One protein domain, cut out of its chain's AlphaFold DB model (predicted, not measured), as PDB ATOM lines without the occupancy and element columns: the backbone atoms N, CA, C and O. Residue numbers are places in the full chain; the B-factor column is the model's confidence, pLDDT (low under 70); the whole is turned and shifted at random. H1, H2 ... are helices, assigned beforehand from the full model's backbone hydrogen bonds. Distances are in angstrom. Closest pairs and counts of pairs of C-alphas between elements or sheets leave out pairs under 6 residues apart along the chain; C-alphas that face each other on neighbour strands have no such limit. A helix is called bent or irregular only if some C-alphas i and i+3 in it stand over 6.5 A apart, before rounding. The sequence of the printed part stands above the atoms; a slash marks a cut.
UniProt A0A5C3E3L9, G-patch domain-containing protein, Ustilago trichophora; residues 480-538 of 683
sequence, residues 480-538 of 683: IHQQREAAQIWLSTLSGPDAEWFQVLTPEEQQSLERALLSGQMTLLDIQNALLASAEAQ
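Overview. This is residues 480 to 538 of the 683 residues of the protein "G-patch domain-containing protein" of Ustilago trichophora (UniProt A0A5C3E3L9). The longest helix, H4, leaves as an arm from the narrow end of a V made by H1 and H3, and its residues 532 to 538 stick out. The short H2 sits toward the wide end of the V, on the chain's way from H1 to H3. The printed part has 59 residues with four named helices, H1 to H4 in chain order, and no named strand; the class is all helix. The whole is compact, with a radius of gyration of the C-alphas of 11.6 A, yet elongated in outline, spanning 34 by 21 by 20 A.

Along the chain. H4, residues 524 to 538, runs 21.7 A from C-alpha 524 at (2.137, 57.840, 74.574) to C-alpha 538 at (-15.005, 62.047, 87.186). H1, residues 480 to 492, starts with C-alpha 480 at (8.940, 51.824, 67.650) and measures 18.3 A. H3, residues 507 to 518, measures 16.2 A. H2, residues 498 to 503, measures 9.0 A; it is neither bent nor irregular, but only just: C-alphas 498 and 501 are 6.2 A apart.

Arrangement. H4 is close to but not clearly touching H1, the closest C-alphas being those of Ala 487 and Leu 524, 6.6 A. H4 is also close to but not clearly touching H3, the closest C-alphas being those of Leu 517 and Leu 524, 7.4 A apart. H1 and H3 touch, H3 with residues 514 to 518 alone; the closest C-alphas, of Arg 484 and Leu 518, are 5.2 A apart. They run opposite ways at 36 degrees, only just a steep tilt. H2 is apart from H1 and H4, and close but not clearly touching H3, with C-alphas 502 and 510 at 7.0 A. Every O i to N i+4 pair is within hydrogen-bond range in H1 and H3, against 1 of 2 in H2 and 10 of 11 in H4.

Size, cuts and confidence. The C-alphas farthest apart, of His 481 and Gln 538, are 34.6 A apart. The printed part has no cut, and its three links are tight. The mean pLDDT of the printed part is 81.2; residues 495 to 499 and 534 to 538 are under 70.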
ATOM      1  N   ILE A 480       8.606  51.884  66.225       83.12
ATOM      2  CA  ILE A 480       8.940  51.824  67.650       83.12
ATOM      3  C   ILE A 480      10.082  52.796  67.987       83.12
ATOM      4  O   ILE A 480      10.119  53.305  69.106       83.12
ATOM      5  N   HIS A 481      11.002  53.084  67.055       85.19
ATOM      6  CA  HIS A 481      12.111  54.008  67.331       85.19
ATOM      7  C   HIS A 481      11.606  55.439  67.555       85.19
ATOM      8  O   HIS A 481      11.922  56.057  68.568       85.19
ATOM      9  N   GLN A 482      10.726  55.914  66.670       84.88
ATOM     10  CA  GLN A 482      10.114  57.242  66.772       84.88
ATOM     11  C   GLN A 482       9.216  57.367  68.008       84.88
ATOM     12  O   GLN A 482       9.179  58.419  68.637       84.88
ATOM     13  N   GLN A 483       8.522  56.291  68.401       84.38
ATOM     14  CA  GLN A 483       7.752  56.276  69.651       84.38
ATOM     15  C   GLN A 483       8.645  56.412  70.892       84.38
ATOM     16  O   GLN A 483       8.252  57.086  71.841       84.38
ATOM     17  N   ARG A 484       9.844  55.811  70.891       87.75
ATOM     18  CA  ARG A 484      10.815  55.953  71.990       87.75
ATOM     19  C   ARG A 484      11.427  57.346  72.042       87.75
ATOM     20  O   ARG A 484      11.501  57.907  73.127       87.75
ATOM     21  N   GLU A 485      11.816  57.907  70.900       87.38
ATOM     22  CA  GLU A 485      12.314  59.288  70.810       87.38
ATOM     23  C   GLU A 485      11.253  60.284  71.292       87.38
ATOM     24  O   GLU A 485      11.535  61.105  72.160       87.38
ATOM     25  N   ALA A 486      10.008  60.161  70.815       85.88
ATOM     26  CA  ALA A 486       8.896  60.992  71.269       85.88
ATOM     27  C   ALA A 486       8.631  60.837  72.775       85.88
ATOM     28  O   ALA A 486       8.416  61.834  73.459       85.88
ATOM     29  N   ALA A 487       8.687  59.612  73.310       88.19
ATOM     30  CA  ALA A 487       8.520  59.375  74.741       88.19
ATOM     31  C   ALA A 487       9.679  59.930  75.580       88.19
ATOM     32  O   ALA A 487       9.438  60.467  76.655       88.19
ATOM     33  N   GLN A 488      10.919  59.847  75.095       87.88
ATOM     34  CA  GLN A 488      12.086  60.420  75.765       87.88
ATOM     35  C   GLN A 488      12.037  61.953  75.759       87.88
ATOM     36  O   GLN A 488      12.309  62.568  76.788       87.88
ATOM     37  N   ILE A 489      11.632  62.563  74.639       88.25
ATOM     38  CA  ILE A 489      11.374  64.006  74.554       88.25
ATOM     39  C   ILE A 489      10.281  64.382  75.554       88.25
ATOM     40  O   ILE A 489      10.533  65.220  76.409       88.25
ATOM     41  N   TRP A 490       9.128  63.708  75.521       86.25
ATOM     42  CA  TRP A 490       8.001  63.979  76.416       86.25
ATOM     43  C   TRP A 490       8.368  63.869  77.905       86.25
ATOM     44  O   TRP A 490       8.040  64.769  78.673       86.25
ATOM     45  N   LEU A 491       9.121  62.833  78.299       87.12
ATOM     46  CA  LEU A 491       9.663  62.683  79.657       87.12
ATOM     47  C   LEU A 491      10.644  63.808  80.033       87.12
ATOM     48  O   LEU A 491      10.673  64.228  81.182       87.12
ATOM     49  N   SER A 492      11.425  64.327  79.079       85.25
ATOM     50  CA  SER A 492      12.337  65.460  79.321       85.25
ATOM     51  C   SER A 492      11.650  66.833  79.321       85.25
ATOM     52  O   SER A 492      12.161  67.771  79.928       85.25
ATOM     53  N   THR A 493      10.496  66.962  78.658       82.88
ATOM     54  CA  THR A 493       9.693  68.194  78.582       82.88
ATOM     55  C   THR A 493       8.535  68.215  79.580       82.88
ATOM     56  O   THR A 493       7.686  69.097  79.501       82.88
ATOM     57  N   LEU A 494       8.469  67.239  80.489       78.12
ATOM     58  CA  LEU A 494       7.431  67.099  81.508       78.12
ATOM     59  C   LEU A 494       7.619  68.178  82.592       78.12
ATOM     60  O   LEU A 494       8.236  67.960  83.635       78.12
ATOM     61  N   SER A 495       7.120  69.381  82.308       60.12
ATOM     62  CA  SER A 495       7.192  70.558  83.174       60.12
ATOM     63  C   SER A 495       5.850  71.299  83.201       60.12
ATOM     64  O   SER A 495       5.152  71.393  82.194       60.12
ATOM     65  N   GLY A 496       5.466  71.812  84.374       66.62
ATOM     66  CA  GLY A 496       4.146  72.420  84.596       66.62
ATOM     67  C   GLY A 496       3.075  71.407  85.045       66.62
ATOM     68  O   GLY A 496       3.429  70.405  85.668       66.62
ATOM     69  N   PRO A 497       1.778  71.644  84.765       55.34
ATOM     70  CA  PRO A 497       0.667  70.892  85.367       55.34
ATOM     71  C   PRO A 497       0.636  69.408  84.967       55.34
ATOM     72  O   PRO A 497       0.187  68.562  85.733       55.34
ATOM     73  N   ASP A 498       1.189  69.048  83.807       58.62
ATOM     74  CA  ASP A 498       1.317  67.642  83.405       58.62
ATOM     75  C   ASP A 498       2.318  66.864  84.268       58.62
ATOM     76  O   ASP A 498       2.255  65.637  84.340       58.62
ATOM     77  N   ALA A 499       3.214  67.558  84.975       68.31
ATOM     78  CA  ALA A 499       4.065  66.928  85.970       68.31
ATOM     79  C   ALA A 499       3.300  66.596  87.263       68.31
ATOM     80  O   ALA A 499       3.795  65.777  88.026       68.31
ATOM     81  N   GLU A 500       2.122  67.170  87.532       76.00
ATOM     82  CA  GLU A 500       1.381  66.927  88.782       76.00
ATOM     83  C   GLU A 500       0.847  65.491  88.848       76.00
ATOM     84  O   GLU A 500       1.112  64.778  89.814       76.00
ATOM     85  N   TRP A 501       0.182  65.002  87.793       78.88
ATOM     86  CA  TRP A 501      -0.287  63.609  87.768       78.88
ATOM     87  C   TRP A 501       0.878  62.608  87.768       78.88
ATOM     88  O   TRP A 501       0.756  61.517  88.325       78.88
ATOM     89  N   PHE A 502       2.018  62.985  87.178       80.69
ATOM     90  CA  PHE A 502       3.235  62.179  87.196       80.69
ATOM     91  C   PHE A 502       3.873  62.160  88.598       80.69
ATOM     92  O   PHE A 502       4.310  61.106  89.053       80.69
ATOM     93  N   GLN A 503       3.859  63.284  89.324       79.56
ATOM     94  CA  GLN A 503       4.310  63.406  90.721       79.56
ATOM     95  C   GLN A 503       3.416  62.656  91.720       79.56
ATOM     96  O   GLN A 503       3.907  62.228  92.760       79.56
ATOM     97  N   VAL A 504       2.130  62.451  91.407       83.88
ATOM     98  CA  VAL A 504       1.206  61.628  92.217       83.88
ATOM     99  C   VAL A 504       1.533  60.125  92.138       83.88
ATOM    100  O   VAL A 504       1.135  59.362  93.022       83.88
ATOM    101  N   LEU A 505       2.267  59.670  91.116       83.19
ATOM    102  CA  LEU A 505       2.770  58.294  91.054       83.19
ATOM    103  C   LEU A 505       3.909  58.080  92.057       83.19
ATOM    104  O   LEU A 505       4.775  58.935  92.230       83.19
ATOM    105  N   THR A 506       3.967  56.893  92.663       89.81
ATOM    106  CA  THR A 506       5.129  56.512  93.482       89.81
ATOM    107  C   THR A 506       6.406  56.458  92.626       89.81
ATOM    108  O   THR A 506       6.327  56.169  91.429       89.81
ATOM    109  N   PRO A 507       7.611  56.668  93.194       87.44
ATOM    110  CA  PRO A 507       8.857  56.642  92.415       87.44
ATOM    111  C   PRO A 507       9.106  55.292  91.716       87.44
ATOM    112  O   PRO A 507       9.722  55.242  90.650       87.44
ATOM    113  N   GLU A 508       8.589  54.191  92.267       90.12
ATOM    114  CA  GLU A 508       8.614  52.874  91.618       90.12
ATOM    115  C   GLU A 508       7.696  52.819  90.383       90.12
ATOM    116  O   GLU A 508       8.078  52.267  89.347       90.12
ATOM    117  N   GLU A 509       6.502  53.413  90.466       88.62
ATOM    118  CA  GLU A 509       5.555  53.515  89.351       88.62
ATOM    119  C   GLU A 509       6.063  54.463  88.259       88.62
ATOM    120  O   GLU A 509       5.962  54.108  87.084       88.62
ATOM    121  N   GLN A 510       6.676  55.596  88.623       89.44
ATOM    122  CA  GLN A 510       7.349  56.513  87.691       89.44
ATOM    123  C   GLN A 510       8.431  55.772  86.890       89.44
ATOM    124  O   GLN A 510       8.333  55.670  85.666       89.44
ATOM    125  N   GLN A 511       9.393  55.130  87.568       90.69
ATOM    126  CA  GLN A 511      10.440  54.343  86.900       90.69
ATOM    127  C   GLN A 511       9.876  53.180  86.067       90.69
ATOM    128  O   GLN A 511      10.436  52.813  85.029       90.69
ATOM    129  N   SER A 512       8.785  52.553  86.512       92.38
ATOM    130  CA  SER A 512       8.110  51.487  85.764       92.38
ATOM    131  C   SER A 512       7.472  52.022  84.475       92.38
ATOM    132  O   SER A 512       7.618  51.407  83.414       92.38
ATOM    133  N   LEU A 513       6.829  53.192  84.542       89.75
ATOM    134  CA  LEU A 513       6.214  53.882  83.409       89.75
ATOM    135  C   LEU A 513       7.271  54.365  82.404       89.75
ATOM    136  O   LEU A 513       7.138  54.093  81.210       89.75
ATOM    137  N   GLU A 514       8.359  54.973  82.880       90.56
ATOM    138  CA  GLU A 514       9.524  55.360  82.070       90.56
ATOM    139  C   GLU A 514      10.130  54.156  81.343       90.56
ATOM    140  O   GLU A 514      10.287  54.175  80.120       90.56
ATOM    141  N   ARG A 515      10.406  53.054  82.056       91.44
ATOM    142  CA  ARG A 515      10.907  51.814  81.438       91.44
ATOM    143  C   ARG A 515       9.902  51.226  80.444       91.44
ATOM    144  O   ARG A 515      10.313  50.686  79.414       91.44
ATOM    145  N   ALA A 516       8.597  51.309  80.705       90.69
ATOM    146  CA  ALA A 516       7.561  50.827  79.788       90.69
ATOM    147  C   ALA A 516       7.496  51.655  78.490       90.69
ATOM    148  O   ALA A 516       7.376  51.073  77.407       90.69
ATOM    149  N   LEU A 517       7.645  52.977  78.599       90.00
ATOM    150  CA  LEU A 517       7.730  53.917  77.482       90.00
ATOM    151  C   LEU A 517       9.019  53.729  76.668       90.00
ATOM    152  O   LEU A 517       8.963  53.436  75.474       90.00
ATOM    153  N   LEU A 518      10.185  53.797  77.314       89.25
ATOM    154  CA  LEU A 518      11.494  53.674  76.658       89.25
ATOM    155  C   LEU A 518      11.735  52.276  76.065       89.25
ATOM    156  O   LEU A 518      12.441  52.132  75.067       89.25
ATOM    157  N   SER A 519      11.110  51.225  76.607       90.00
ATOM    158  CA  SER A 519      11.129  49.898  75.972       90.00
ATOM    159  C   SER A 519      10.170  49.771  74.780       90.00
ATOM    160  O   SER A 519      10.309  48.826  73.998       90.00
ATOM    161  N   GLY A 520       9.243  50.715  74.578       83.81
ATOM    162  CA  GLY A 520       8.173  50.628  73.578       83.81
ATOM    163  C   GLY A 520       7.107  49.577  73.921       83.81
ATOM    164  O   GLY A 520       6.436  49.055  73.033       83.81
ATOM    165  N   GLN A 521       6.979  49.206  75.200       84.25
ATOM    166  CA  GLN A 521       5.931  48.295  75.678       84.25
ATOM    167  C   GLN A 521       4.589  48.992  75.920       84.25
ATOM    168  O   GLN A 521       3.567  48.308  76.044       84.25
ATOM    169  N   MET A 522       4.617  50.318  76.009       85.44
ATOM    170  CA  MET A 522       3.483  51.218  76.154       85.44
ATOM    171  C   MET A 522       3.747  52.443  75.278       85.44
ATOM    172  O   MET A 522       4.890  52.888  75.183       85.44
ATOM    173  N   THR A 523       2.716  52.959  74.617       87.88
ATOM    174  CA  THR A 523       2.825  54.149  73.762       87.88
ATOM    175  C   THR A 523       2.297  55.386  74.486       87.88
ATOM    176  O   THR A 523       1.466  55.270  75.386       87.88
ATOM    177  N   LEU A 524       2.717  56.586  74.065       83.75
ATOM    178  CA  LEU A 524       2.137  57.840  74.574       83.75
ATOM    179  C   LEU A 524       0.616  57.904  74.337       83.75
ATOM    180  O   LEU A 524      -0.120  58.407  75.179       83.75
ATOM    181  N   LEU A 525       0.131  57.302  73.244       85.12
ATOM    182  CA  LEU A 525      -1.296  57.176  72.950       85.12
ATOM    183  C   LEU A 525      -2.025  56.277  73.969       85.12
ATOM    184  O   LEU A 525      -3.178  56.542  74.302       85.12
ATOM    185  N   ASP A 526      -1.387  55.221  74.490       86.50
ATOM    186  CA  ASP A 526      -1.978  54.397  75.558       86.50
ATOM    187  C   ASP A 526      -2.135  55.203  76.862       86.50
ATOM    188  O   ASP A 526      -3.149  55.053  77.544       86.50
ATOM    189  N   ILE A 527      -1.177  56.090  77.177       84.75
ATOM    190  CA  ILE A 527      -1.249  57.003  78.332       84.75
ATOM    191  C   ILE A 527      -2.352  58.044  78.127       84.75
ATOM    192  O   ILE A 527      -3.222  58.182  78.983       84.75
ATOM    193  N   GLN A 528      -2.381  58.720  76.974       82.75
ATOM    194  CA  GLN A 528      -3.407  59.717  76.652       82.75
ATOM    195  C   GLN A 528      -4.824  59.124  76.748       82.75
ATOM    196  O   GLN A 528      -5.706  59.717  77.364       82.75
ATOM    197  N   ASN A 529      -5.040  57.918  76.208       82.50
ATOM    198  CA  ASN A 529      -6.322  57.217  76.319       82.50
ATOM    199  C   ASN A 529      -6.673  56.839  77.769       82.50
ATOM    200  O   ASN A 529      -7.852  56.839  78.121       82.50
ATOM    201  N   ALA A 530      -5.686  56.500  78.604       81.81
ATOM    202  CA  ALA A 530      -5.918  56.199  80.016       81.81
ATOM    203  C   ALA A 530      -6.328  57.457  80.802       81.81
ATOM    204  O   ALA A 530      -7.313  57.402  81.538       81.81
ATOM    205  N   LEU A 531      -5.635  58.582  80.586       79.69
ATOM    206  CA  LEU A 531      -5.918  59.867  81.235       79.69
ATOM    207  C   LEU A 531      -7.294  60.425  80.833       79.69
ATOM    208  O   LEU A 531      -8.081  60.811  81.701       79.69
ATOM    209  N   LEU A 532      -7.636  60.382  79.539       79.19
ATOM    210  CA  LEU A 532      -8.965  60.777  79.052       79.19
ATOM    211  C   LEU A 532     -10.080  59.903  79.651       79.19
ATOM    212  O   LEU A 532     -11.090  60.429  80.116       79.19
ATOM    213  N   ALA A 533      -9.875  58.583  79.726       72.88
ATOM    214  CA  ALA A 533     -10.848  57.671  80.328       72.88
ATOM    215  C   ALA A 533     -11.030  57.886  81.846       72.88
ATOM    216  O   ALA A 533     -12.110  57.602  82.367       72.88
ATOM    217  N   SER A 534     -10.014  58.381  82.565       67.12
ATOM    218  CA  SER A 534     -10.175  58.804  83.965       67.12
ATOM    219  C   SER A 534     -10.898  60.145  84.112       67.12
ATOM    220  O   SER A 534     -11.700  60.277  85.034       67.12
ATOM    221  N   ALA A 535     -10.685  61.103  83.202       64.31
ATOM    222  CA  ALA A 535     -11.376  62.394  83.233       64.31
ATOM    223  C   ALA A 535     -12.891  62.236  82.995       64.31
ATOM    224  O   ALA A 535     -13.699  62.708  83.795       64.31
ATOM    225  N   GLU A 536     -13.294  61.475  81.968       59.34
ATOM    226  CA  GLU A 536     -14.715  61.181  81.693       59.34
ATOM    227  C   GLU A 536     -15.421  60.496  82.883       59.34
ATOM    228  O   GLU A 536     -16.599  60.745  83.146       59.34
ATOM    229  N   ALA A 537     -14.699  59.668  83.647       55.56
ATOM    230  CA  ALA A 537     -15.236  58.990  84.826       55.56
ATOM    231  C   ALA A 537     -15.483  59.930  86.022       55.56
ATOM    232  O   ALA A 537     -16.343  59.625  86.850       55.56
ATOM    233  N   GLN A 538     -14.774  61.061  86.122       52.00
ATOM    234  CA  GLN A 538     -15.005  62.047  87.186       52.00
ATOM    235  C   GLN A 538     -16.201  62.961  86.873       52.00
ATOM    236  O   GLN A 538     -17.028  63.194  87.760       52.00
TER     237      GLN A 538